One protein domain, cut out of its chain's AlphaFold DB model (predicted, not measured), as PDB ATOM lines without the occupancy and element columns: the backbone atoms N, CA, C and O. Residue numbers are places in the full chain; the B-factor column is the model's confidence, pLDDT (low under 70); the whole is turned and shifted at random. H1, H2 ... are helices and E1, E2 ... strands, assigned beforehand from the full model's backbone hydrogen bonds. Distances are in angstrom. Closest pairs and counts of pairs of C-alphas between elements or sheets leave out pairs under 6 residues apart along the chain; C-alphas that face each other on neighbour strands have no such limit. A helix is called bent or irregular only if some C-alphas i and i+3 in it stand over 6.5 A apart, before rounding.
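AT A GLANCE: This is residues 10 to 213 of the 213 residues of an uncharacterized protein of Candidatus Uhrbacteria bacterium (UniProt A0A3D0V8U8). A strongly twisted sheet, in the order E5 E2 E1 E6, makes the core, with H1 over one face, H5 and H6 over the other, and H4 beside edge strand E5. The small unit E3, H3, E4 packs through E3 on the end of E5, and residues 184 to 196, 198 to 204 and 206 to 211 stick out in a tail through H9 and H10. Find 204 residues with ten named helices and six named strands, in the order H1 E1 H2 E2 E3 H3 E4 H4 E5 H5 H6 E6 H7 H8 H9 H10. Class and main sheet are mixed; the whole is compact, radius of gyration of the C-alphas 17.5 A, spans 50 by 43 by 30 A.

HOW THE PARTS SIT: Start at H1, residues 14 to 27, which is on the sheet of E1, residues 33 to 40, E2, residues 54 to 61, E5, residues 123 to 129, and E6, residues 155 to 158, at a height of 9.7 A. Within hydrogen-bond range, antiparallel E1 and E2 have N 35 and O 59, 2.8 A; antiparallel E1 and E6 have N 39 and O 155, 2.8 A; parallel E5 and E2 have N 56 and O 124, 2.7 A. H2, residues 41 to 45, is on the face opposite H1, over none of the strands. E3, residues 66 to 68, H3, residues 77 to 94, and E4, residues 99 to 101, form a right-handed strand-helix-strand unit, parallel neighbours with a helix between; N 100 and O 66 are 2.8 A apart. H4, residues 104 to 119, is only just irregular, C-alphas 106 and 109 being 6.8 A apart; it touches H1, closest C-alphas Leu 119 and Leu 16, 6.5 A. H5, residues 130 to 138, and H6, residues 147 to 153, opposite H1, give three layers, helices on both faces; E5, H5 H6, E6 is a split, right-handed unit with E2 and E1 between. H5 touches residues 86 to 90 of H3, closest C-alphas Phe 132 and Phe 90, 6.6 A. H7, residues 163 to 171, touches H6, closest C-alphas Arg 168 and Leu 152, 5.9 A, and only grazes the sheet. H8, residues 177 to 188, H9, residues 193 to 197, and H10, residues 205 to 211, touch no helix. Every O i to N i+4 pair is within range in the helices other than H4, which has 10 of 12.

IN THESE COORDINATES: Find C-alpha 14 at (132.643, 109.272, 162.113); H1 runs 20.5 A from there. E2 spans 22.1 A and H3 25.4 A. H10 ends at C-alpha 211, (128.054, 128.883, 180.675).

THE WHOLE: The C-alphas farthest apart, Arg 95 and Leu 213, are 50.1 A apart. The printed part has no cut and no long link. Look for pLDDT under 70 at residues 70 to 79, 96 to 97 and 185 to 213.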
ATOM      1  N   LEU A  10     130.361 115.517 164.071       91.31
ATOM      2  CA  LEU A  10     130.016 114.105 163.899       91.31
ATOM      3  C   LEU A  10     130.138 113.661 162.436       91.31
ATOM      4  O   LEU A  10     130.681 112.593 162.162       91.31
ATOM      5  N   THR A  11     129.742 114.517 161.487       89.25
ATOM      6  CA  THR A  11     129.933 114.266 160.044       89.25
ATOM      7  C   THR A  11     131.414 114.239 159.677       89.25
ATOM      8  O   THR A  11     131.849 113.443 158.847       89.25
ATOM      9  N   LYS A  12     132.208 115.132 160.279       89.31
ATOM     10  CA  LYS A  12     133.648 115.254 160.010       89.31
ATOM     11  C   LYS A  12     134.464 114.114 160.614       89.31
ATOM     12  O   LYS A  12     135.536 113.815 160.094       89.31
ATOM     13  N   LYS A  13     133.988 113.532 161.716       91.88
ATOM     14  CA  LYS A  13     134.697 112.529 162.517       91.88
ATOM     15  C   LYS A  13     133.772 111.350 162.853       91.88
ATOM     16  O   LYS A  13     133.276 111.266 163.982       91.88
ATOM     17  N   PRO A  14     133.526 110.425 161.905       89.94
ATOM     18  CA  PRO A  14     132.643 109.272 162.113       89.94
ATOM     19  C   PRO A  14     133.050 108.366 163.289       89.94
ATOM     20  O   PRO A  14     132.218 107.663 163.867       89.94
ATOM     21  N   GLU A  15     134.318 108.393 163.698       94.31
ATOM     22  CA  GLU A  15     134.798 107.705 164.895       94.31
ATOM     23  C   GLU A  15     134.122 108.200 166.185       94.31
ATOM     24  O   GLU A  15     133.974 107.420 167.128       94.31
ATOM     25  N   LEU A  16     133.655 109.457 166.226       94.75
ATOM     26  CA  LEU A  16     132.899 109.996 167.360       94.75
ATOM     27  C   LEU A  16     131.541 109.308 167.503       94.75
ATOM     28  O   LEU A  16     131.136 109.010 168.622       94.75
ATOM     29  N   ILE A  17     130.876 108.976 166.391       95.38
ATOM     30  CA  ILE A  17     129.615 108.219 166.405       95.38
ATOM     31  C   ILE A  17     129.836 106.814 166.964       95.38
ATOM     32  O   ILE A  17     129.050 106.342 167.782       95.38
ATOM     33  N   THR A  18     130.935 106.161 166.582       94.75
ATOM     34  CA  THR A  18     131.264 104.824 167.102       94.75
ATOM     35  C   THR A  18     131.484 104.857 168.617       94.75
ATOM     36  O   THR A  18     130.936 104.023 169.335       94.75
ATOM     37  N   ARG A  19     132.237 105.848 169.117       94.69
ATOM     38  CA  ARG A  19     132.459 106.039 170.560       94.69
ATOM     39  C   ARG A  19     131.169 106.378 171.301       94.69
ATOM     40  O   ARG A  19     130.914 105.804 172.352       94.69
ATOM     41  N   LEU A  20     130.346 107.262 170.732       95.25
ATOM     42  CA  LEU A  20     129.038 107.620 171.275       95.25
ATOM     43  C   LEU A  20     128.171 106.370 171.466       95.25
ATOM     44  O   LEU A  20     127.667 106.148 172.562       95.25
ATOM     45  N   ILE A  21     128.046 105.524 170.438       95.50
ATOM     46  CA  ILE A  21     127.262 104.282 170.511       95.50
ATOM     47  C   ILE A  21     127.792 103.364 171.615       95.50
ATOM     48  O   ILE A  21     127.014 102.944 172.467       95.50
ATOM     49  N   GLN A  22     129.103 103.100 171.640       93.12
ATOM     50  CA  GLN A  22     129.717 102.225 172.647       93.12
ATOM     51  C   GLN A  22     129.412 102.696 174.071       93.12
ATOM     52  O   GLN A  22     128.954 101.913 174.898       93.12
ATOM     53  N   ARG A  23     129.593 103.991 174.342       92.75
ATOM     54  CA  ARG A  23     129.330 104.558 175.667       92.75
ATOM     55  C   ARG A  23     127.860 104.535 176.050       92.75
ATOM     56  O   ARG A  23     127.538 104.227 177.191       92.75
ATOM     57  N   LEU A  24     126.963 104.833 175.114       93.19
ATOM     58  CA  LEU A  24     125.531 104.737 175.372       93.19
ATOM     59  C   LEU A  24     125.133 103.298 175.722       93.19
ATOM     60  O   LEU A  24     124.388 103.092 176.672       93.19
ATOM     61  N   GLU A  25     125.640 102.296 175.007       91.56
ATOM     62  CA  GLU A  25     125.327 100.889 175.293       91.56
ATOM     63  C   GLU A  25     125.943 100.387 176.613       91.56
ATOM     64  O   GLU A  25     125.367  99.506 177.254       91.56
ATOM     65  N   GLU A  26     127.076 100.956 177.044       90.62
ATOM     66  CA  GLU A  26     127.709 100.683 178.344       90.62
ATOM     67  C   GLU A  26     126.934 101.286 179.529       90.62
ATOM     68  O   GLU A  26     126.793 100.635 180.567       90.62
ATOM     69  N   GLU A  27     126.444 102.519 179.385       89.12
ATOM     70  CA  GLU A  27     125.826 103.302 180.470       89.12
ATOM     71  C   GLU A  27     124.318 103.059 180.604       89.12
ATOM     72  O   GLU A  27     123.739 103.175 181.689       89.12
ATOM     73  N   LEU A  28     123.651 102.720 179.501       88.38
ATOM     74  CA  LEU A  28     122.233 102.394 179.511       88.38
ATOM     75  C   LEU A  28     121.990 100.985 180.076       88.38
ATOM     76  O   LEU A  28     122.891 100.178 180.305       88.38
ATOM     77  N   TYR A  29     120.720 100.657 180.328       82.12
ATOM     78  CA  TYR A  29     120.357  99.329 180.819       82.12
ATOM     79  C   TYR A  29     120.904  98.221 179.913       82.12
ATOM     80  O   TYR A  29     120.671  98.222 178.704       82.12
ATOM     81  N   LYS A  30     121.528  97.205 180.527       82.94
ATOM     82  CA  LYS A  30     122.053  96.030 179.815       82.94
ATOM     83  C   LYS A  30     121.032  95.471 178.820       82.94
ATOM     84  O   LYS A  30     119.930  95.070 179.218       82.94
ATOM     85  N   GLY A  31     121.452  95.396 177.557       84.25
ATOM     86  CA  GLY A  31     120.659  94.893 176.437       84.25
ATOM     87  C   GLY A  31     119.884  95.964 175.668       84.25
ATOM     88  O   GLY A  31     119.096  95.597 174.803       84.25
ATOM     89  N   ILE A  32     120.063  97.254 175.972       92.50
ATOM     90  CA  ILE A  32     119.663  98.328 175.058       92.50
ATOM     91  C   ILE A  32     120.650  98.359 173.888       92.50
ATOM     92  O   ILE A  32     121.855  98.380 174.106       92.50
ATOM     93  N   ARG A  33     120.117  98.343 172.664       94.44
ATOM     94  CA  ARG A  33     120.874  98.468 171.415       94.44
ATOM     95  C   ARG A  33     120.556  99.808 170.774       94.44
ATOM     96  O   ARG A  33     119.373 100.135 170.638       94.44
ATOM     97  N   ILE A  34     121.575 100.544 170.339       96.44
ATOM     98  CA  ILE A  34     121.368 101.720 169.488       96.44
ATOM     99  C   ILE A  34     121.137 101.236 168.062       96.44
ATOM    100  O   ILE A  34     121.914 100.451 167.523       96.44
ATOM    101  N   VAL A  35     120.045 101.679 167.450       96.69
ATOM    102  CA  VAL A  35     119.640 101.228 166.113       96.69
ATOM    103  C   VAL A  35     119.599 102.345 165.097       96.69
ATOM    104  O   VAL A  35     119.613 102.045 163.914       96.69
ATOM    105  N   GLY A  36     119.603 103.606 165.532       97.12
ATOM    106  CA  GLY A  36     119.701 104.751 164.640       97.12
ATOM    107  C   GLY A  36     120.079 106.033 165.367       97.12
ATOM    108  O   GLY A  36     119.743 106.208 166.536       97.12
ATOM    109  N   ILE A  37     120.764 106.936 164.672       97.19
ATOM    110  CA  ILE A  37     121.114 108.264 165.180       97.19
ATOM    111  C   ILE A  37     120.830 109.289 164.090       97.19
ATOM    112  O   ILE A  37     121.407 109.237 162.999       97.19
ATOM    113  N   LEU A  38     119.955 110.232 164.423       95.75
ATOM    114  CA  LEU A  38     119.741 111.450 163.655       95.75
ATOM    115  C   LEU A  38     120.419 112.614 164.354       95.75
ATOM    116  O   LEU A  38     120.297 112.741 165.568       95.75
ATOM    117  N   GLU A  39     121.029 113.496 163.577       94.19
ATOM    118  CA  GLU A  39     121.319 114.857 164.009       94.19
ATOM    119  C   GLU A  39     120.249 115.793 163.456       94.19
ATOM    120  O   GLU A  39     119.972 115.819 162.251       94.19
ATOM    121  N   ILE A  40     119.605 116.509 164.369       90.81
ATOM    122  CA  ILE A  40     118.570 117.506 164.116       90.81
ATOM    123  C   ILE A  40     119.166 118.905 164.355       90.81
ATOM    124  O   ILE A  40     120.381 119.076 164.419       90.81
ATOM    125  N   GLY A  41     118.319 119.931 164.430       86.69
ATOM    126  CA  GLY A  41     118.772 121.260 164.833       86.69
ATOM    127  C   GLY A  41     119.601 121.993 163.777       86.69
ATOM    128  O   GLY A  41     119.388 121.841 162.571       86.69
ATOM    129  N   SER A  42     120.494 122.861 164.245       85.75
ATOM    130  CA  SER A  42     121.183 123.861 163.417       85.75
ATOM    131  C   SER A  42     122.087 123.243 162.341       85.75
ATOM    132  O   SER A  42     122.054 123.685 161.190       85.75
ATOM    133  N   TYR A  43     122.820 122.170 162.656       88.44
ATOM    134  CA  TYR A  43     123.651 121.459 161.676       88.44
ATOM    135  C   TYR A  43     122.817 120.849 160.550       88.44
ATOM    136  O   TYR A  43     123.151 121.001 159.374       88.44
ATOM    137  N   ALA A  44     121.686 120.227 160.883       86.56
ATOM    138  CA  ALA A  44     120.812 119.633 159.880       86.56
ATOM    139  C   ALA A  44     120.147 120.679 158.968       86.56
ATOM    140  O   ALA A  44     119.942 120.431 157.778       86.56
ATOM    141  N   LYS A  45     119.881 121.877 159.505       83.88
ATOM    142  CA  LYS A  45     119.356 123.028 158.755       83.88
ATOM    143  C   LYS A  45     120.424 123.806 157.978       83.88
ATOM    144  O   LYS A  45     120.064 124.650 157.166       83.88
ATOM    145  N   ARG A  46     121.715 123.516 158.189       81.69
ATOM    146  CA  ARG A  46     122.856 124.318 157.698       81.69
ATOM    147  C   ARG A  46     122.855 125.760 158.218       81.69
ATOM    148  O   ARG A  46     123.255 126.686 157.521       81.69
ATOM    149  N   GLU A  47     122.424 125.925 159.458       83.38
ATOM    150  CA  GLU A  47     122.355 127.204 160.177       83.38
ATOM    151  C   GLU A  47     123.326 127.234 161.368       83.38
ATOM    152  O   GLU A  47     123.311 128.168 162.163       83.38
ATOM    153  N   ALA A  48     124.159 126.198 161.511       81.00
ATOM    154  CA  ALA A  48     125.110 126.088 162.605       81.00
ATOM    155  C   ALA A  48     126.130 127.235 162.613       81.00
ATOM    156  O   ALA A  48     126.633 127.675 161.574       81.00
ATOM    157  N   VAL A  49     126.459 127.674 163.823       79.94
ATOM    158  CA  VAL A  49     127.534 128.616 164.134       79.94
ATOM    159  C   VAL A  49     128.630 127.888 164.911       79.94
ATOM    160  O   VAL A  49     128.468 126.744 165.328       79.94
ATOM    161  N   SER A  50     129.772 128.537 165.142       75.38
ATOM    162  CA  SER A  50     130.926 127.897 165.794       75.38
ATOM    163  C   SER A  50     130.654 127.362 167.206       75.38
ATOM    164  O   SER A  50     131.403 126.512 167.676       75.38
ATOM    165  N   THR A  51     129.622 127.865 167.884       80.88
ATOM    166  CA  THR A  51     129.201 127.440 169.229       80.88
ATOM    167  C   THR A  51     128.011 126.480 169.212       80.88
ATOM    168  O   THR A  51     127.499 126.150 170.277       80.88
ATOM    169  N   SER A  52     127.536 126.068 168.032       82.56
ATOM    170  CA  SER A  52     126.402 125.156 167.912       82.56
ATOM    171  C   SER A  52     126.735 123.776 168.464       82.56
ATOM    172  O   SER A  52     127.772 123.184 168.150       82.56
ATOM    173  N   ASP A  53     125.804 123.267 169.252       88.50
ATOM    174  CA  ASP A  53     125.713 121.897 169.718       88.50
ATOM    175  C   ASP A  53     125.178 120.951 168.637       88.50
ATOM    176  O   ASP A  53     124.546 121.354 167.657       88.50
ATOM    177  N   SER A  54     125.478 119.665 168.806       91.31
ATOM    178  CA  SER A  54     124.897 118.595 167.999       91.31
ATOM    179  C   SER A  54     123.664 118.042 168.713       91.31
ATOM    180  O   SER A  54     123.783 117.240 169.640       91.31
ATOM    181  N   ASP A  55     122.481 118.454 168.255       91.88
ATOM    182  CA  ASP A  55     121.197 117.924 168.712       91.88
ATOM    183  C   ASP A  55     120.933 116.538 168.109       91.88
ATOM    184  O   ASP A  55     120.813 116.399 166.890       91.88
ATOM    185  N   LEU A  56     120.777 115.502 168.933       94.00
ATOM    186  CA  LEU A  56     120.611 114.124 168.474       94.00
ATOM    187  C   LEU A  56     119.267 113.511 168.873       94.00
ATOM    188  O   LEU A  56     118.795 113.606 170.009       94.00
ATOM    189  N   ARG A  57     118.672 112.767 167.941       93.38
ATOM    190  CA  ARG A  57     117.587 111.819 168.222       93.38
ATOM    191  C   ARG A  57     118.149 110.409 168.105       93.38
ATOM    192  O   ARG A  57     118.558 109.990 167.021       93.38
ATOM    193  N   ILE A  58     118.177 109.692 169.224       94.69
ATOM    194  CA  ILE A  58     118.781 108.364 169.330       94.69
ATOM    195  C   ILE A  58     117.673 107.320 169.389       94.69
ATOM    196  O   ILE A  58     116.847 107.311 170.300       94.69
ATOM    197  N   TYR A  59     117.671 106.430 168.409       95.12
ATOM    198  CA  TYR A  59     116.724 105.336 168.304       95.12
ATOM    199  C   TYR A  59     117.319 104.091 168.924       95.12
ATOM    200  O   TYR A  59     118.434 103.688 168.582       95.12
ATOM    201  N   CYS A  60     116.549 103.463 169.800       94.56
ATOM    202  CA  CYS A  60     116.997 102.343 170.602       94.56
ATOM    203  C   CYS A  60     115.987 101.194 170.569       94.56
ATOM    204  O   CYS A  60     114.788 101.393 170.363       94.56
ATOM    205  N   GLU A  61     116.466  99.989 170.850       92.69
ATOM    206  CA  GLU A  61     115.636  98.810 171.086       92.69
ATOM    207  C   GLU A  61     116.062  98.123 172.381       92.69
ATOM    208  O   GLU A  61     117.239  98.120 172.739       92.69
ATOM    209  N   SER A  62     115.111  97.499 173.077       91.12
ATOM    210  CA  SER A  62     115.418  96.639 174.218       91.12
ATOM    211  C   SER A  62     114.519  95.404 174.248       91.12
ATOM    212  O   SER A  62     113.295  95.533 174.139       91.12
ATOM    213  N   PRO A  63     115.078  94.204 174.505       88.00
ATOM    214  CA  PRO A  63     114.276  93.007 174.732       88.00
ATOM    215  C   PRO A  63     113.557  93.039 176.092       88.00
ATOM    216  O   PRO A  63     112.687  92.212 176.350       88.00
ATOM    217  N   ARG A  64     113.922  93.962 176.994       87.12
ATOM    218  CA  ARG A  64     113.403  94.008 178.373       87.12
ATOM    219  C   ARG A  64     112.119  94.822 178.517       87.12
ATOM    220  O   ARG A  64     111.421  94.663 179.519       87.12
ATOM    221  N   GLY A  65     111.828  95.690 177.556       88.94
ATOM    222  CA  GLY A  65     110.690  96.597 177.600       88.94
ATOM    223  C   GLY A  65     110.796  97.704 176.562       88.94
ATOM    224  O   GLY A  65     111.768  97.756 175.811       88.94
ATOM    225  N   ILE A  66     109.786  98.564 176.524       89.88
ATOM    226  CA  ILE A  66     109.750  99.761 175.686       89.88
ATOM    227  C   ILE A  66     110.555 100.860 176.362       89.88
ATOM    228  O   ILE A  66     110.357 101.125 177.547       89.88
ATOM    229  N   ILE A  67     111.455 101.501 175.630       89.19
ATOM    230  CA  ILE A  67     112.185 102.662 176.136       89.19
ATOM    231  C   ILE A  67     111.235 103.859 176.137       89.19
ATOM    232  O   ILE A  67     110.819 104.339 175.085       89.19
ATOM    233  N   TRP A  68     110.878 104.327 177.329       85.31
ATOM    234  CA  TRP A  68     110.011 105.485 177.504       85.31
ATOM    235  C   TRP A  68     110.797 106.632 178.112       85.31
ATOM    236  O   TRP A  68     111.463 106.485 179.140       85.31
ATOM    237  N   GLN A  69     110.691 107.791 177.485       77.75
ATOM    238  CA  GLN A  69     111.255 109.026 177.986       77.75
ATOM    239  C   GLN A  69     110.109 110.017 178.137       77.75
ATOM    240  O   GLN A  69     109.388 110.292 177.184       77.75
ATOM    241  N   THR A  70     109.945 110.558 179.341       61.91
ATOM    242  CA  THR A  70     109.029 111.679 179.559       61.91
ATOM    243  C   THR A  70     109.528 112.863 178.744       61.91
ATOM    244  O   THR A  70     110.725 113.168 178.803       61.91
ATOM    245  N   ALA A  71     108.640 113.537 178.014       57.72
ATOM    246  CA  ALA A  71     108.978 114.802 177.387       57.72
ATOM    247  C   ALA A  71     109.549 115.731 178.471       57.72
ATOM    248  O   ALA A  71     108.874 116.051 179.448       57.72
ATOM    249  N   GLY A  72     110.831 116.092 178.358       47.59
ATOM    250  CA  GLY A  72     111.409 117.120 179.221       47.59
ATOM    251  C   GLY A  72     110.557 118.382 179.100       47.59
ATOM    252  O   GLY A  72     109.992 118.620 178.032       47.59
ATOM    253  N   GLY A  73     110.436 119.157 180.182       41.84
ATOM    254  CA  GLY A  73     109.445 120.229 180.397       41.84
ATOM    255  C   GLY A  73     109.414 121.414 179.414       41.84
ATOM    256  O   GLY A  73     108.955 122.486 179.783       41.84
ATOM    257  N   ARG A  74     109.902 121.250 178.180       46.56
ATOM    258  CA  ARG A  74     109.792 122.184 177.055       46.56
ATOM    259  C   ARG A  74     108.674 121.828 176.065       46.56
ATOM    260  O   ARG A  74     108.373 122.636 175.191       46.56
ATOM    261  N   MET A  75     108.066 120.641 176.150       54.84
ATOM    262  CA  MET A  75     106.884 120.330 175.334       54.84
ATOM    263  C   MET A  75     105.622 120.913 175.975       54.84
ATOM    264  O   MET A  75     105.402 120.763 177.173       54.84
ATOM    265  N   ASN A  76     104.775 121.556 175.164       60.19
ATOM    266  CA  ASN A  76     103.437 121.991 175.572       60.19
ATOM    267  C   ASN A  76     102.671 120.799 176.180       60.19
ATOM    268  O   ASN A  76     102.665 119.722 175.582       60.19
ATOM    269  N   HIS A  77     102.006 121.005 177.323       67.00
ATOM    270  CA  HIS A  77     101.174 120.006 178.003       67.00
ATOM    271  C   HIS A  77     100.262 119.233 177.039       67.00
ATOM    272  O   HIS A  77     100.229 118.010 177.082       67.00
ATOM    273  N   GLN A  78      99.637 119.917 176.075       68.31
ATOM    274  CA  GLN A  78      98.773 119.271 175.079       68.31
ATOM    275  C   GLN A  78      99.502 118.243 174.198       68.31
ATOM    276  O   GLN A  78      98.919 117.228 173.827       68.31
ATOM    277  N   LEU A  79     100.765 118.493 173.842       69.38
ATOM    278  CA  LEU A  79     101.567 117.543 173.069       69.38
ATOM    279  C   LEU A  79     102.046 116.381 173.944       69.38
ATOM    280  O   LEU A  79     102.148 115.262 173.449       69.38
ATOM    281  N   SER A  80     102.315 116.633 175.229       72.88
ATOM    282  CA  SER A  80     102.640 115.573 176.192       72.88
ATOM    283  C   SER A  80     101.466 114.605 176.342       72.88
ATOM    284  O   SER A  80     101.647 113.405 176.156       72.88
ATOM    285  N   ASP A  81     100.255 115.125 176.552       78.38
ATOM    286  CA  ASP A  81      99.040 114.313 176.702       78.38
ATOM    287  C   ASP A  81      98.747 113.485 175.438       78.38
ATOM    288  O   ASP A  81      98.352 112.321 175.510       78.38
ATOM    289  N   GLN A  82      98.970 114.062 174.251       78.69
ATOM    290  CA  GLN A  82      98.816 113.347 172.981       78.69
ATOM    291  C   GLN A  82      99.838 112.216 172.813       78.69
ATOM    292  O   GLN A  82      99.472 111.137 172.339       78.69
ATOM    293  N   LEU A  83     101.099 112.445 173.196       79.12
ATOM    294  CA  LEU A  83     102.144 111.420 173.163       79.12
ATOM    295  C   LEU A  83     101.858 110.291 174.159       79.12
ATOM    296  O   LEU A  83     102.032 109.123 173.813       79.12
ATOM    297  N   GLU A  84     101.383 110.618 175.360       82.69
ATOM    298  CA  GLU A  84     100.969 109.628 176.361       82.69
ATOM    299  C   GLU A  84      99.778 108.797 175.862       82.69
ATOM    300  O   GLU A  84      99.821 107.568 175.901       82.69
ATOM    301  N   ALA A  85      98.764 109.430 175.267       84.06
ATOM    302  CA  ALA A  85      97.627 108.714 174.689       84.06
ATOM    303  C   ALA A  85      98.028 107.803 173.510       84.06
ATOM    304  O   ALA A  85      97.498 106.698 173.363       84.06
ATOM    305  N   GLN A  86      98.960 108.240 172.654       85.62
ATOM    306  CA  GLN A  86      99.544 107.391 171.607       85.62
ATOM    307  C   GLN A  86     100.294 106.200 172.208       85.62
ATOM    308  O   GLN A  86     100.191 105.081 171.699       85.62
ATOM    309  N   PHE A  87     101.031 106.428 173.293       86.12
ATOM    310  CA  PHE A  87     101.753 105.375 173.989       86.12
ATOM    311  C   PHE A  87     100.821 104.327 174.586       86.12
ATOM    312  O   PHE A  87     101.068 103.134 174.419       86.12
ATOM    313  N   ASP A  88      99.713 104.739 175.194       86.00
ATOM    314  CA  ASP A  88      98.713 103.809 175.714       86.00
ATOM    315  C   ASP A  88      98.128 102.923 174.605       86.00
ATOM    316  O   ASP A  88      98.011 101.703 174.774       86.00
ATOM    317  N   ARG A  89      97.830 103.494 173.427       87.19
ATOM    318  CA  ARG A  89      97.388 102.712 172.256       87.19
ATOM    319  C   ARG A  89      98.451 101.718 171.800       87.19
ATOM    320  O   ARG A  89      98.139 100.551 171.547       87.19
ATOM    321  N   PHE A  90      99.704 102.156 171.729       88.88
ATOM    322  CA  PHE A  90     100.823 101.290 171.386       88.88
ATOM    323  C   PHE A  90     100.987 100.143 172.392       88.88
ATOM    324  O   PHE A  90     101.069  98.983 171.989       88.88
ATOM    325  N   ALA A  91     100.965 100.435 173.693       84.69
ATOM    326  CA  ALA A  91     101.122  99.447 174.757       84.69
ATOM    327  C   ALA A  91     100.001  98.392 174.747       84.69
ATOM    328  O   ALA A  91     100.246  97.212 175.023       84.69
ATOM    329  N   LEU A  92      98.771  98.783 174.385       83.81
ATOM    330  CA  LEU A  92      97.663  97.848 174.163       83.81
ATOM    331  C   LEU A  92      97.924  96.918 172.966       83.81
ATOM    332  O   LEU A  92      97.631  95.722 173.048       83.81
ATOM    333  N   ARG A  93      98.495  97.444 171.875       82.69
ATOM    334  CA  ARG A  93      98.808  96.689 170.650       82.69
ATOM    335  C   ARG A  93      99.992  95.735 170.826       82.69
ATOM    336  O   ARG A  93      99.907  94.587 170.395       82.69
ATOM    337  N   ASP A  94     101.069  96.184 171.467       80.12
ATOM    338  CA  ASP A  94     102.320  95.422 171.629       80.12
ATOM    339  C   ASP A  94     102.207  94.302 172.682       80.12
ATOM    340  O   ASP A  94     103.058  93.419 172.765       80.12
ATOM    341  N   ARG A  95     101.145  94.311 173.505       71.62
ATOM    342  CA  ARG A  95     100.954  93.403 174.658       71.62
ATOM    343  C   ARG A  95     102.110  93.440 175.673       71.62
ATOM    344  O   ARG A  95     102.175  92.593 176.565       71.62
ATOM    345  N   SER A  96     102.991  94.434 175.583       67.25
ATOM    346  CA  SER A  96     104.089  94.686 176.509       67.25
ATOM    347  C   SER A  96     103.784  95.936 177.323       67.25
ATOM    348  O   SER A  96     103.648  97.029 176.786       67.25
ATOM    349  N   ARG A  97     103.695  95.784 178.648       62.00
ATOM    350  CA  ARG A  97     103.550  96.917 179.582       62.00
ATOM    351  C   ARG A  97     104.854  97.309 180.268       62.00
ATOM    352  O   ARG A  97     104.868  98.216 181.096       62.00
ATOM    353  N   LYS A  98     105.953  96.601 179.995       82.25
ATOM    354  CA  LYS A  98     107.227  96.904 180.650       82.25
ATOM    355  C   LYS A  98     107.842  98.117 179.975       82.25
ATOM    356  O   LYS A  98     108.285  98.020 178.836       82.25
ATOM    357  N   CYS A  99     107.876  99.224 180.700       85.81
ATOM    358  CA  CYS A  99     108.524 100.454 180.269       85.81
ATOM    359  C   CYS A  99     109.860 100.601 180.998       85.81
ATOM    360  O   CYS A  99     109.938 100.419 182.215       85.81
ATOM    361  N   LEU A 100     110.911 100.914 180.251       87.56
ATOM    362  CA  LEU A 100     112.203 101.333 180.769       87.56
ATOM    363  C   LEU A 100     112.223 102.856 180.749       87.56
ATOM    364  O   LEU A 100     112.329 103.460 179.685       87.56
ATOM    365  N   PHE A 101     112.084 103.461 181.922       85.75
ATOM    366  CA  PHE A 101     112.020 104.910 182.046       85.75
ATOM    367  C   PHE A 101     113.426 105.508 182.001       85.75
ATOM    368  O   PHE A 101     114.185 105.395 182.964       85.75
ATOM    369  N   LEU A 102     113.756 106.174 180.895       82.81
ATOM    370  CA  LEU A 102     114.964 106.986 180.772       82.81
ATOM    371  C   LEU A 102     114.628 108.421 181.190       82.81
ATOM    372  O   LEU A 102     114.198 109.248 180.391       82.81
ATOM    373  N   ASN A 103     114.720 108.685 182.493       79.75
ATOM    374  CA  ASN A 103     114.417 109.997 183.056       79.75
ATOM    375  C   ASN A 103     115.493 111.017 182.654       79.75
ATOM    376  O   ASN A 103     116.676 110.783 182.894       79.75
ATOM    377  N   TRP A 104     115.070 112.170 182.129       74.69
ATOM    378  CA  TRP A 104     115.994 113.200 181.646       74.69
ATOM    379  C   TRP A 104     117.020 113.632 182.700       74.69
ATOM    380  O   TRP A 104     118.216 113.603 182.447       74.69
ATOM    381  N   ILE A 105     116.555 113.983 183.899       80.56
ATOM    382  CA  ILE A 105     117.395 114.539 184.969       80.56
ATOM    383  C   ILE A 105     118.352 113.477 185.521       80.56
ATOM    384  O   ILE A 105     119.497 113.771 185.843       80.56
ATOM    385  N   ARG A 106     117.884 112.234 185.662       81.31
ATOM    386  CA  ARG A 106     118.668 111.166 186.301       81.31
ATOM    387  C   ARG A 106     119.593 110.422 185.345       81.31
ATOM    388  O   ARG A 106     120.564 109.843 185.816       81.31
ATOM    389  N   ILE A 107     119.257 110.368 184.059       83.62
ATOM    390  CA  ILE A 107     119.963 109.544 183.071       83.62
ATOM    391  C   ILE A 107     120.514 110.419 181.949       83.62
ATOM    392  O   ILE A 107     121.726 110.455 181.770       83.62
ATOM    393  N   ASN A 108     119.662 111.140 181.213       83.69
ATOM    394  CA  ASN A 108     120.111 111.846 180.008       83.69
ATOM    395  C   ASN A 108     121.092 112.975 180.323       83.69
ATOM    396  O   ASN A 108     122.147 113.012 179.710       83.69
ATOM    397  N   GLN A 109     120.780 113.862 181.270       86.38
ATOM    398  CA  GLN A 109     121.619 115.024 181.565       86.38
ATOM    399  C   GLN A 109     123.023 114.626 182.069       86.38
ATOM    400  O   GLN A 109     123.998 115.088 181.477       86.38
ATOM    401  N   PRO A 110     123.182 113.734 183.071       89.44
ATOM    402  CA  PRO A 110     124.515 113.295 183.491       89.44
ATOM    403  C   PRO A 110     125.299 112.615 182.364       89.44
ATOM    404  O   PRO A 110     126.507 112.807 182.228       89.44
ATOM    405  N   LEU A 111     124.610 111.828 181.531       90.56
ATOM    406  CA  LEU A 111     125.230 111.142 180.403       90.56
ATOM    407  C   LEU A 111     125.628 112.125 179.292       90.56
ATOM    408  O   LEU A 111     126.687 111.969 178.695       90.56
ATOM    409  N   GLN A 112     124.823 113.161 179.056       91.38
ATOM    410  CA  GLN A 112     125.094 114.249 178.118       91.38
ATOM    411  C   GLN A 112     126.359 115.015 178.499       91.38
ATOM    412  O   GLN A 112     127.225 115.216 177.649       91.38
ATOM    413  N   GLU A 113     126.482 115.411 179.767       91.31
ATOM    414  CA  GLU A 113     127.650 116.131 180.285       91.31
ATOM    415  C   GLU A 113     128.920 115.281 180.131       91.31
ATOM    416  O   GLU A 113     129.893 115.726 179.520       91.31
ATOM    417  N   LYS A 114     128.865 114.017 180.575       92.62
ATOM    418  CA  LYS A 114     129.979 113.064 180.472       92.62
ATOM    419  C   LYS A 114     130.417 112.820 179.025       92.62
ATOM    420  O   LYS A 114     131.608 112.844 178.721       92.62
ATOM    421  N   LEU A 115     129.466 112.570 178.127       93.44
ATOM    422  CA  LEU A 115     129.762 112.302 176.718       93.44
ATOM    423  C   LEU A 115     130.284 113.544 175.998       93.44
ATOM    424  O   LEU A 115     131.168 113.418 175.155       93.44
ATOM    425  N   SER A 116     129.765 114.729 176.326       93.56
ATOM    426  CA  SER A 116     130.232 115.971 175.708       93.56
ATOM    427  C   SER A 116     131.697 116.246 176.046       93.56
ATOM    428  O   SER A 116     132.489 116.597 175.168       93.56
ATOM    429  N   GLU A 117     132.082 116.017 177.306       93.06
ATOM    430  CA  GLU A 117     133.472 116.109 177.754       93.06
ATOM    431  C   GLU A 117     134.361 115.070 177.053       93.06
ATOM    432  O   GLU A 117     135.394 115.422 176.481       93.06
ATOM    433  N   GLU A 118     133.946 113.799 177.026       92.25
ATOM    434  CA  GLU A 118     134.742 112.712 176.442       92.25
ATOM    435  C   GLU A 118     134.941 112.857 174.923       92.25
ATOM    436  O   GLU A 118     136.014 112.553 174.391       92.25
ATOM    437  N   LEU A 119     133.913 113.315 174.206       90.31
ATOM    438  CA  LEU A 119     133.961 113.499 172.755       90.31
ATOM    439  C   LEU A 119     134.579 114.848 172.352       90.31
ATOM    440  O   LEU A 119     134.944 115.024 171.185       90.31
ATOM    441  N   GLY A 120     134.714 115.789 173.294       90.69
ATOM    442  CA  GLY A 120     135.217 117.141 173.052       90.69
ATOM    443  C   GLY A 120     134.286 117.994 172.184       90.69
ATOM    444  O   GLY A 120     134.758 118.881 171.470       90.69
ATOM    445  N   ILE A 121     132.986 117.692 172.194       90.19
ATOM    446  CA  ILE A 121     131.934 118.405 171.458       90.19
ATOM    447  C   ILE A 121     130.690 118.508 172.337       90.19
ATOM    448  O   ILE A 121     130.388 117.576 173.072       90.19
ATOM    449  N   ASN A 122     129.950 119.613 172.260       91.00
ATOM    450  CA  ASN A 122     128.684 119.722 172.981       91.00
ATOM    451  C   ASN A 122     127.604 118.931 172.230       91.00
ATOM    452  O   ASN A 122     127.301 119.251 171.079       91.00
ATOM    453  N   ILE A 123     127.057 117.894 172.859       91.31
ATOM    454  CA  ILE A 123     125.946 117.110 172.311       91.31
ATOM    455  C   ILE A 123     124.720 117.279 173.202       91.31
ATOM    456  O   ILE A 123     124.847 117.355 174.421       91.31
ATOM    457  N   GLU A 124     123.531 117.271 172.611       90.50
ATOM    458  CA  GLU A 124     122.268 117.063 173.324       90.50
ATOM    459  C   GLU A 124     121.579 115.844 172.722       90.50
ATOM    460  O   GLU A 124     121.685 115.612 171.519       90.50
ATOM    461  N   PHE A 125     120.875 115.033 173.516       90.38
ATOM    462  CA  PHE A 125     120.159 113.899 172.935       90.38
ATOM    463  C   PHE A 125     118.888 113.480 173.665       90.38
ATOM    464  O   PHE A 125     118.793 113.475 174.892       90.38
ATOM    465  N   GLY A 126     117.912 113.030 172.876       88.50
ATOM    466  CA  GLY A 126     116.714 112.344 173.355       88.50
ATOM    467  C   GLY A 126     116.601 110.935 172.781       88.50
ATOM    468  O   GLY A 126     116.882 110.714 171.602       88.50
ATOM    469  N   PHE A 127     116.124 109.995 173.596       90.69
ATOM    470  CA  PHE A 127     115.894 108.612 173.193       90.69
ATOM    471  C   PHE A 127     114.490 108.408 172.617       90.69
ATOM    472  O   PHE A 127     113.523 109.061 173.020       90.69
ATOM    473  N   ALA A 128     114.378 107.466 171.685       90.06
ATOM    474  CA  ALA A 128     113.126 106.950 171.151       90.06
ATOM    475  C   ALA A 128     113.205 105.426 171.035       90.06
ATOM    476  O   ALA A 128     114.161 104.898 170.466       90.06
ATOM    477  N   ASP A 129     112.197 104.702 171.529       92.69
ATOM    478  CA  ASP A 129     112.072 103.279 171.206       92.69
ATOM    479  C   ASP A 129     111.686 103.126 169.734       92.69
ATOM    480  O   ASP A 129     110.699 103.716 169.286       92.69
ATOM    481  N   ARG A 130     112.433 102.317 168.980       93.19
ATOM    482  CA  ARG A 130     112.161 102.097 167.556       93.19
ATOM    483  C   ARG A 130     110.747 101.577 167.305       93.19
ATOM    484  O   ARG A 130     110.123 102.022 166.348       93.19
ATOM    485  N   ARG A 131     110.216 100.676 168.136       91.38
ATOM    486  CA  ARG A 131     108.880 100.091 167.910       91.38
ATOM    487  C   ARG A 131     107.788 101.128 168.109       91.38
ATOM    488  O   ARG A 131     106.876 101.220 167.292       91.38
ATOM    489  N   PHE A 132     107.901 101.919 169.177       89.44
ATOM    490  CA  PHE A 132     106.949 102.994 169.441       89.44
ATOM    491  C   PHE A 132     107.020 104.067 168.353       89.44
ATOM    492  O   PHE A 132     105.998 104.493 167.828       89.44
ATOM    493  N   TYR A 133     108.230 104.431 167.937       89.62
ATOM    494  CA  TYR A 133     108.443 105.347 166.829       89.62
ATOM    495  C   TYR A 133     107.810 104.857 165.517       89.62
ATOM    496  O   TYR A 133     107.068 105.589 164.865       89.62
ATOM    497  N   GLU A 134     108.078 103.606 165.122       91.00
ATOM    498  CA  GLU A 134     107.501 103.014 163.911       91.00
ATOM    499  C   GLU A 134     105.969 102.994 163.980       91.00
ATOM    500  O   GLU A 134     105.308 103.245 162.974       91.00
ATOM    501  N   PHE A 135     105.405 102.753 165.165       90.00
ATOM    502  CA  PHE A 135     103.972 102.868 165.407       90.00
ATOM    503  C   PHE A 135     103.459 104.300 165.186       90.00
ATOM    504  O   PHE A 135     102.500 104.483 164.437       90.00
ATOM    505  N   GLN A 136     104.118 105.318 165.749       87.62
ATOM    506  CA  GLN A 136     103.715 106.717 165.559       87.62
ATOM    507  C   GLN A 136     103.745 107.130 164.083       87.62
ATOM    508  O   GLN A 136     102.845 107.824 163.611       87.62
ATOM    509  N   LEU A 137     104.747 106.670 163.330       88.69
ATOM    510  CA  LEU A 137     104.824 106.936 161.898       88.69
ATOM    511  C   LEU A 137     103.712 106.257 161.095       88.69
ATOM    512  O   LEU A 137     103.216 106.839 160.129       88.69
ATOM    513  N   GLN A 138     103.314 105.041 161.477       88.69
ATOM    514  CA  GLN A 138     102.187 104.341 160.852       88.69
ATOM    515  C   GLN A 138     100.861 105.076 161.096       88.69
ATOM    516  O   GLN A 138     100.022 105.121 160.199       88.69
ATOM    517  N   GLU A 139     100.694 105.691 162.269       87.44
ATOM    518  CA  GLU A 139      99.492 106.452 162.644       87.44
ATOM    519  C   GLU A 139      99.525 107.930 162.208       87.44
ATOM    520  O   GLU A 139      98.583 108.674 162.478       87.44
ATOM    521  N   ALA A 140     100.562 108.383 161.494       84.38
ATOM    522  CA  ALA A 140     100.748 109.803 161.166       84.38
ATOM    523  C   ALA A 140      99.626 110.420 160.292       84.38
ATOM    524  O   ALA A 140      99.536 111.642 160.173       84.38
ATOM    525  N   ASN A 141      98.769 109.594 159.677       82.75
ATOM    526  CA  ASN A 141      97.562 110.045 158.968       82.75
ATOM    527  C   ASN A 141      96.396 110.395 159.900       82.75
ATOM    528  O   ASN A 141      95.509 111.144 159.502       82.75
ATOM    529  N   GLU A 142      96.390 109.869 161.119       82.50
ATOM    530  CA  GLU A 142      95.312 110.065 162.092       82.50
ATOM    531  C   GLU A 142      95.650 111.175 163.086       82.50
ATOM    532  O   GLU A 142      94.774 111.896 163.561       82.50
ATOM    533  N   VAL A 143      96.936 111.328 163.397       79.69
ATOM    534  CA  VAL A 143      97.413 112.224 164.445       79.69
ATOM    535  C   VAL A 143      98.775 112.802 164.078       79.69
ATOM    536  O   VAL A 143      99.572 112.191 163.372       79.69
ATOM    537  N   PHE A 144      99.039 114.016 164.558       79.56
ATOM    538  CA  PHE A 144     100.342 114.649 164.407       79.56
ATOM    539  C   PHE A 144     101.463 113.791 165.025       79.56
ATOM    540  O   PHE A 144     101.305 113.177 166.081       79.56
ATOM    541  N   CYS A 145     102.610 113.779 164.348       80.50
ATOM    542  CA  CYS A 145     103.786 112.997 164.695       80.50
ATOM    543  C   CYS A 145     105.036 113.899 164.563       80.50
ATOM    544  O   CYS A 145     105.498 114.122 163.438       80.50
ATOM    545  N   PRO A 146     105.569 114.473 165.665       74.38
ATOM    546  CA  PRO A 146     106.739 115.372 165.638       74.38
ATOM    547  C   PRO A 146     107.960 114.761 164.939       74.38
ATOM    548  O   PRO A 146     108.684 115.405 164.182       74.38
ATOM    549  N   GLU A 147     108.122 113.467 165.146       84.06
ATOM    550  CA  GLU A 147     109.070 112.529 164.566       84.06
ATOM    551  C   GLU A 147     109.198 112.601 163.039       84.06
ATOM    552  O   GLU A 147     110.267 112.314 162.488       84.06
ATOM    553  N   TYR A 148     108.133 113.017 162.355       85.12
ATOM    554  CA  TYR A 148     108.115 113.212 160.911       85.12
ATOM    555  C   TYR A 148     109.045 114.355 160.476       85.12
ATOM    556  O   TYR A 148     109.777 114.237 159.489       85.12
ATOM    557  N   GLN A 149     109.068 115.449 161.247       80.44
ATOM    558  CA  GLN A 149     109.973 116.576 161.015       80.44
ATOM    559  C   GLN A 149     111.425 116.141 161.211       80.44
ATOM    560  O   GLN A 149     112.286 116.498 160.407       80.44
ATOM    561  N   TYR A 150     111.689 115.352 162.258       87.06
ATOM    562  CA  TYR A 150     113.034 114.867 162.534       87.06
ATOM    563  C   TYR A 150     113.554 114.012 161.387       87.06
ATOM    564  O   TYR A 150     114.618 114.321 160.872       87.06
ATOM    565  N   VAL A 151     112.822 113.009 160.898       89.38
ATOM    566  CA  VAL A 151     113.361 112.142 159.833       89.38
ATOM    567  C   VAL A 151     113.558 112.851 158.495       89.38
ATOM    568  O   VAL A 151     114.548 112.573 157.810       89.38
ATOM    569  N   LEU A 152     112.675 113.780 158.119       87.38
ATOM    570  CA  LEU A 152     112.823 114.527 156.867       87.38
ATOM    571  C   LEU A 152     113.946 115.569 156.912       87.38
ATOM    572  O   LEU A 152     114.643 115.740 155.912       87.38
ATOM    573  N   GLY A 153     114.098 116.266 158.040       84.38
ATOM    574  CA  GLY A 153     114.969 117.436 158.178       84.38
ATOM    575  C   GLY A 153     116.307 117.181 158.869       84.38
ATOM    576  O   GLY A 153     116.947 118.147 159.262       84.38
ATOM    577  N   SER A 154     116.703 115.923 159.069       91.38
ATOM    578  CA  SER A 154     117.911 115.527 159.812       91.38
ATOM    579  C   SER A 154     119.044 115.009 158.931       91.38
ATOM    580  O   SER A 154     118.837 114.531 157.811       91.38
ATOM    581  N   LEU A 155     120.247 114.980 159.498       92.44
ATOM    582  CA  LEU A 155     121.351 114.160 159.009       92.44
ATOM    583  C   LEU A 155     121.276 112.775 159.666       92.44
ATOM    584  O   LEU A 155     121.079 112.677 160.873       92.44
ATOM    585  N   ILE A 156     121.411 111.701 158.883       94.69
ATOM    586  CA  ILE A 156     121.538 110.339 159.429       94.69
ATOM    587  C   ILE A 156     123.021 110.066 159.642       94.69
ATOM    588  O   ILE A 156     123.786 110.066 158.680       94.69
ATOM    589  N   HIS A 157     123.403 109.804 160.890       95.50
ATOM    590  CA  HIS A 157     124.770 109.422 161.257       95.50
ATOM    591  C   HIS A 157     124.932 107.917 161.435       95.50
ATOM    592  O   HIS A 157     126.016 107.376 161.233       95.50
ATOM    593  N   PHE A 158     123.853 107.233 161.809       97.31
ATOM    594  CA  PHE A 158     123.845 105.793 162.026       97.31
ATOM    595  C   PHE A 158     122.471 105.221 161.673       97.31
ATOM    596  O   PHE A 158     121.460 105.723 162.160       97.31
ATOM    597  N   ASP A 159     122.434 104.197 160.819       96.94
ATOM    598  CA  ASP A 159     121.212 103.486 160.404       96.94
ATOM    599  C   ASP A 159     121.568 102.100 159.815       96.94
ATOM    600  O   ASP A 159     121.435 101.879 158.609       96.94
ATOM    601  N   PRO A 160     122.096 101.165 160.629       95.62
ATOM    602  CA  PRO A 160     122.604  99.870 160.167       95.62
ATOM    603  C   PRO A 160     121.549  99.008 159.461       95.62
ATOM    604  O   PRO A 160     121.883  98.270 158.539       95.62
ATOM    605  N   ASP A 161     120.283  99.116 159.873       95.38
ATOM    606  CA  ASP A 161     119.171  98.321 159.337       95.38
ATOM    607  C   ASP A 161     118.390  99.077 158.235       95.38
ATOM    608  O   ASP A 161     117.325  98.623 157.803       95.38
ATOM    609  N   HIS A 162     118.884 100.244 157.794       95.06
ATOM    610  CA  HIS A 162     118.234 101.146 156.831       95.06
ATOM    611  C   HIS A 162     116.790 101.536 157.198       95.06
ATOM    612  O   HIS A 162     115.959 101.802 156.320       95.06
ATOM    613  N   PHE A 163     116.438 101.533 158.485       94.31
ATOM    614  CA  PHE A 163     115.064 101.782 158.905       94.31
ATOM    615  C   PHE A 163     114.711 103.274 158.802       94.31
ATOM    616  O   PHE A 163     113.592 103.589 158.385       94.31
ATOM    617  N   LEU A 164     115.649 104.182 159.110       95.00
ATOM    618  CA  LEU A 164     115.449 105.633 159.000       95.00
ATOM    619  C   LEU A 164     115.388 106.059 157.536       95.00
ATOM    620  O   LEU A 164     114.462 106.773 157.152       95.00
ATOM    621  N   GLU A 165     116.314 105.580 156.703       95.00
ATOM    622  CA  GLU A 165     116.309 105.872 155.265       95.00
ATOM    623  C   GLU A 165     115.055 105.322 154.570       95.00
ATOM    624  O   GLU A 165     114.431 106.008 153.755       95.00
ATOM    625  N   ARG A 166     114.597 104.119 154.945       94.44
ATOM    626  CA  ARG A 166     113.334 103.564 154.436       94.44
ATOM    627  C   ARG A 166     112.152 104.473 154.762       94.44
ATOM    628  O   ARG A 166     111.346 104.758 153.874       94.44
ATOM    629  N   TRP A 167     112.032 104.917 156.012       92.50
ATOM    630  CA  TRP A 167     110.958 105.821 156.417       92.50
ATOM    631  C   TRP A 167     111.067 107.172 155.717       92.50
ATOM    632  O   TRP A 167     110.097 107.610 155.106       92.50
ATOM    633  N   ARG A 168     112.257 107.776 155.676       92.94
ATOM    634  CA  ARG A 168     112.523 109.013 154.930       92.94
ATOM    635  C   ARG A 168     112.085 108.913 153.468       92.94
ATOM    636  O   ARG A 168     111.435 109.823 152.954       92.94
ATOM    637  N   GLY A 169     112.396 107.801 152.802       90.56
ATOM    638  CA  GLY A 169     111.990 107.537 151.423       90.56
ATOM    639  C   GLY A 169     110.472 107.438 151.238       90.56
ATOM    640  O   GLY A 169     109.954 107.887 150.217       90.56
ATOM    641  N   GLN A 170     109.746 106.892 152.216       90.12
ATOM    642  CA  GLN A 170     108.278 106.878 152.209       90.12
ATOM    643  C   GLN A 170     107.707 108.281 152.436       90.12
ATOM    644  O   GLN A 170     106.832 108.715 151.688       90.12
ATOM    645  N   MET A 171     108.257 109.020 153.401       89.19
ATOM    646  CA  MET A 171     107.786 110.357 153.765       89.19
ATOM    647  C   MET A 171     107.959 111.386 152.647       89.19
ATOM    648  O   MET A 171     107.123 112.265 152.460       89.19
ATOM    649  N   ARG A 172     109.027 111.260 151.853       85.94
ATOM    650  CA  ARG A 172     109.259 112.120 150.684       85.94
ATOM    651  C   ARG A 172     108.212 111.944 149.581       85.94
ATOM    652  O   ARG A 172     108.061 112.842 148.761       85.94
ATOM    653  N   LYS A 173     107.509 110.806 149.533       87.75
ATOM    654  CA  LYS A 173     106.470 110.542 148.522       87.75
ATOM    655  C   LYS A 173     105.130 111.164 148.890       87.75
ATOM    656  O   LYS A 173     104.377 111.540 148.000       87.75
ATOM    657  N   SER A 174     104.821 111.224 150.180       84.25
ATOM    658  CA  SER A 174     103.552 111.740 150.680       84.25
ATOM    659  C   SER A 174     103.709 112.159 152.129       84.25
ATOM    660  O   SER A 174     104.112 111.341 152.949       84.25
ATOM    661  N   ILE A 175     103.325 113.398 152.439       84.25
ATOM    662  CA  ILE A 175     103.291 113.932 153.801       84.25
ATOM    663  C   ILE A 175     101.828 113.916 154.274       84.25
ATOM    664  O   ILE A 175     101.006 114.581 153.639       84.25
ATOM    665  N   PRO A 176     101.486 113.188 155.353       86.50
ATOM    666  CA  PRO A 176     100.146 113.167 155.925       86.50
ATOM    667  C   PRO A 176      99.596 114.557 156.242       86.50
ATOM    668  O   PRO A 176     100.333 115.446 156.678       86.50
ATOM    669  N   ASP A 177      98.284 114.733 156.092       86.06
ATOM    670  CA  ASP A 177      97.629 116.024 156.314       86.06
ATOM    671  C   ASP A 177      97.824 116.593 157.728       86.06
ATOM    672  O   ASP A 177      98.194 117.767 157.819       86.06
ATOM    673  N   PRO A 178      97.684 115.822 158.829       83.50
ATOM    674  CA  PRO A 178      97.945 116.345 160.173       83.50
ATOM    675  C   PRO A 178      99.367 116.903 160.334       83.50
ATOM    676  O   PRO A 178      99.566 117.964 160.929       83.50
ATOM    677  N   VAL A 179     100.359 116.225 159.747       81.94
ATOM    678  CA  VAL A 179     101.763 116.661 159.752       81.94
ATOM    679  C   VAL A 179     101.942 117.921 158.908       81.94
ATOM    680  O   VAL A 179     102.549 118.892 159.361       81.94
ATOM    681  N   ARG A 180     101.380 117.940 157.696       82.12
ATOM    682  CA  ARG A 180     101.444 119.087 156.783       82.12
ATOM    683  C   ARG A 180     100.830 120.338 157.410       82.12
ATOM    684  O   ARG A 180     101.447 121.400 157.355       82.12
ATOM    685  N   ILE A 181      99.656 120.213 158.029       81.75
ATOM    686  CA  ILE A 181      98.958 121.309 158.719       81.75
ATOM    687  C   ILE A 181      99.816 121.850 159.864       81.75
ATOM    688  O   ILE A 181      99.987 123.065 159.981       81.75
ATOM    689  N   PHE A 182     100.396 120.964 160.679       77.62
ATOM    690  CA  PHE A 182     101.282 121.365 161.768       77.62
ATOM    691  C   PHE A 182     102.513 122.126 161.256       77.62
ATOM    692  O   PHE A 182     102.801 123.223 161.737       77.62
ATOM    693  N   MET A 183     103.214 121.587 160.253       74.94
ATOM    694  CA  MET A 183     104.396 122.234 159.672       74.94
ATOM    695  C   MET A 183     104.043 123.605 159.082       74.94
ATOM    696  O   MET A 183     104.746 124.582 159.322       74.94
ATOM    697  N   GLN A 184     102.919 123.713 158.367       73.31
ATOM    698  CA  GLN A 184     102.438 124.992 157.841       73.31
ATOM    699  C   GLN A 184     102.145 125.997 158.956       73.31
ATOM    700  O   GLN A 184     102.565 127.146 158.858       73.31
ATOM    701  N   ALA A 185     101.468 125.587 160.031       69.81
ATOM    702  CA  ALA A 185     101.214 126.463 161.170       69.81
ATOM    703  C   ALA A 185     102.525 126.942 161.819       69.81
ATOM    704  O   ALA A 185     102.672 128.136 162.078       69.81
ATOM    705  N   ARG A 186     103.497 126.036 161.999       64.62
ATOM    706  CA  ARG A 186     104.814 126.348 162.571       64.62
ATOM    707  C   ARG A 186     105.640 127.301 161.705       64.62
ATOM    708  O   ARG A 186     106.387 128.088 162.258       64.62
ATOM    709  N   HIS A 187     105.533 127.230 160.379       59.81
ATOM    710  CA  HIS A 187     106.349 128.052 159.475       59.81
ATOM    711  C   HIS A 187     105.655 129.331 158.984       59.81
ATOM    712  O   HIS A 187     106.340 130.254 158.554       59.81
ATOM    713  N   LEU A 188     104.319 129.403 159.025       51.22
ATOM    714  CA  LEU A 188     103.551 130.534 158.483       51.22
ATOM    715  C   LEU A 188     102.879 131.413 159.547       51.22
ATOM    716  O   LEU A 188     102.542 132.551 159.239       51.22
ATOM    717  N   LYS A 189     102.627 130.908 160.765       42.84
ATOM    718  CA  LYS A 189     101.848 131.638 161.792       42.84
ATOM    719  C   LYS A 189     102.621 131.985 163.059       42.84
ATOM    720  O   LYS A 189     102.166 132.834 163.816       42.84
ATOM    721  N   ALA A 190     103.768 131.362 163.274       44.72
ATOM    722  CA  ALA A 190     104.702 131.733 164.317       44.72
ATOM    723  C   ALA A 190     106.081 131.823 163.656       44.72
ATOM    724  O   ALA A 190     106.594 130.798 163.212       44.72
ATOM    725  N   PRO A 191     106.694 133.011 163.542       47.62
ATOM    726  CA  PRO A 191     108.142 133.098 163.450       47.62
ATOM    727  C   PRO A 191     108.776 132.127 164.464       47.62
ATOM    728  O   PRO A 191     108.179 131.900 165.523       47.62
ATOM    729  N   PRO A 192     109.934 131.522 164.149       51.44
ATOM    730  CA  PRO A 192     110.692 130.705 165.094       51.44
ATOM    731  C   PRO A 192     110.663 131.340 166.493       51.44
ATOM    732  O   PRO A 192     110.801 132.555 166.609       51.44
ATOM    733  N   PHE A 193     110.451 130.555 167.550       44.34
ATOM    734  CA  PHE A 193     110.513 131.064 168.929       44.34
ATOM    735  C   PHE A 193     111.848 131.782 169.188       44.34
ATOM    736  O   PHE A 193     111.892 132.781 169.892       44.34
ATOM    737  N   GLU A 194     112.896 131.342 168.502       48.00
ATOM    738  CA  GLU A 194     114.234 131.921 168.437       48.00
ATOM    739  C   GLU A 194     114.236 133.376 167.921       48.00
ATOM    740  O   GLU A 194     115.039 134.197 168.350       48.00
ATOM    741  N   LEU A 195     113.295 133.747 167.045       45.28
ATOM    742  CA  LEU A 195     113.092 135.136 166.613       45.28
ATOM    743  C   LEU A 195     112.462 135.995 167.717       45.28
ATOM    744  O   LEU A 195     112.614 137.208 167.678       45.28
ATOM    745  N   TYR A 196     111.783 135.386 168.692       46.16
ATOM    746  CA  TYR A 196     111.195 136.057 169.852       46.16
ATOM    747  C   TYR A 196     112.104 136.028 171.092       46.16
ATOM    748  O   TYR A 196     112.070 136.981 171.864       46.16
ATOM    749  N   GLU A 197     112.968 135.011 171.250       44.72
ATOM    750  CA  GLU A 197     114.017 134.951 172.294       44.72
ATOM    751  C   GLU A 197     115.031 136.098 172.193       44.72
ATOM    752  O   GLU A 197     115.721 136.393 173.160       44.72
ATOM    753  N   HIS A 198     115.142 136.744 171.032       48.12
ATOM    754  CA  HIS A 198     116.088 137.837 170.801       48.12
ATOM    755  C   HIS A 198     115.446 139.227 170.779       48.12
ATOM    756  O   HIS A 198     116.142 140.210 170.519       48.12
ATOM    757  N   LEU A 199     114.135 139.330 171.016       45.88
ATOM    758  CA  LEU A 199     113.435 140.619 170.986       45.88
ATOM    759  C   LEU A 199     113.307 141.263 172.368       45.88
ATOM    760  O   LEU A 199     113.205 142.485 172.431       45.88
ATOM    761  N   GLU A 200     113.399 140.489 173.452       46.06
ATOM    762  CA  GLU A 200     113.465 141.003 174.825       46.06
ATOM    763  C   GLU A 200     114.422 140.158 175.686       46.06
ATOM    764  O   GLU A 200     114.582 138.969 175.410       46.06
ATOM    765  N   PRO A 201     115.074 140.736 176.718       52.44
ATOM    766  CA  PRO A 201     115.968 139.991 177.606       52.44
ATOM    767  C   PRO A 201     115.237 138.825 178.285       52.44
ATOM    768  O   PRO A 201     114.238 139.034 178.974       52.44
ATOM    769  N   HIS A 202     115.742 137.602 178.121       55.41
ATOM    770  CA  HIS A 202     115.183 136.410 178.753       55.41
ATOM    771  C   HIS A 202     115.806 136.205 180.143       55.41
ATOM    772  O   HIS A 202     117.008 136.384 180.339       55.41
ATOM    773  N   GLU A 203     115.019 135.759 181.128       50.81
ATOM    774  CA  GLU A 203     115.475 135.587 182.525       50.81
ATOM    775  C   GLU A 203     116.641 134.575 182.677       50.81
ATOM    776  O   GLU A 203     117.351 134.571 183.681       50.81
ATOM    777  N   TRP A 204     116.872 133.737 181.658       45.28
ATOM    778  CA  TRP A 204     117.969 132.756 181.600       45.28
ATOM    779  C   TRP A 204     119.202 133.239 180.827       45.28
ATOM    780  O   TRP A 204     120.184 132.498 180.748       45.28
ATOM    781  N   ASP A 205     119.194 134.444 180.256       51.09
ATOM    782  CA  ASP A 205     120.315 134.931 179.442       51.09
ATOM    783  C   ASP A 205     121.592 135.091 180.269       51.09
ATOM    784  O   ASP A 205     122.666 134.703 179.814       51.09
ATOM    785  N   GLU A 206     121.492 135.525 181.528       56.88
ATOM    786  CA  GLU A 206     122.648 135.549 182.435       56.88
ATOM    787  C   GLU A 206     123.244 134.153 182.667       56.88
ATOM    788  O   GLU A 206     124.462 134.007 182.790       56.88
ATOM    789  N   TYR A 207     122.400 133.120 182.726       46.94
ATOM    790  CA  TYR A 207     122.844 131.738 182.891       46.94
ATOM    791  C   TYR A 207     123.502 131.208 181.610       46.94
ATOM    792  O   TYR A 207     124.578 130.613 181.679       46.94
ATOM    793  N   LYS A 208     122.906 131.479 180.438       40.12
ATOM    794  CA  LYS A 208     123.475 131.124 179.126       40.12
ATOM    795  C   LYS A 208     124.832 131.818 178.904       40.12
ATOM    796  O   LYS A 208     125.781 131.163 178.485       40.12
ATOM    797  N   ILE A 209     124.965 133.099 179.267       47.59
ATOM    798  CA  ILE A 209     126.220 133.871 179.168       47.59
ATOM    799  C   ILE A 209     127.302 133.314 180.102       47.59
ATOM    800  O   ILE A 209     128.445 133.157 179.680       47.59
ATOM    801  N   LYS A 210     126.958 132.962 181.347       44.53
ATOM    802  CA  LYS A 210     127.908 132.379 182.314       44.53
ATOM    803  C   LYS A 210     128.404 130.983 181.939       44.53
ATOM    804  O   LYS A 210     129.446 130.584 182.435       44.53
ATOM    805  N   LYS A 211     127.660 130.230 181.122       33.38
ATOM    806  CA  LYS A 211     128.054 128.883 180.675       33.38
ATOM    807  C   LYS A 211     128.955 128.911 179.429       33.38
ATOM    808  O   LYS A 211     129.622 127.923 179.143       33.38
ATOM    809  N   CYS A 212     128.953 130.023 178.690       34.31
ATOM    810  CA  CYS A 212     129.736 130.226 177.466       34.31
ATOM    811  C   CYS A 212     131.053 131.000 177.686       34.31
ATOM    812  O   CYS A 212     131.771 131.246 176.716       34.31
ATOM    813  N   LEU A 213     131.357 131.388 178.929       31.34
ATOM    814  CA  LEU A 213     132.619 131.990 179.379       31.34
ATOM    815  C   LEU A 213     133.310 131.050 180.369       31.34
ATOM    816  O   LEU A 213     134.558 131.002 180.335       31.34
TER     817      LEU A 213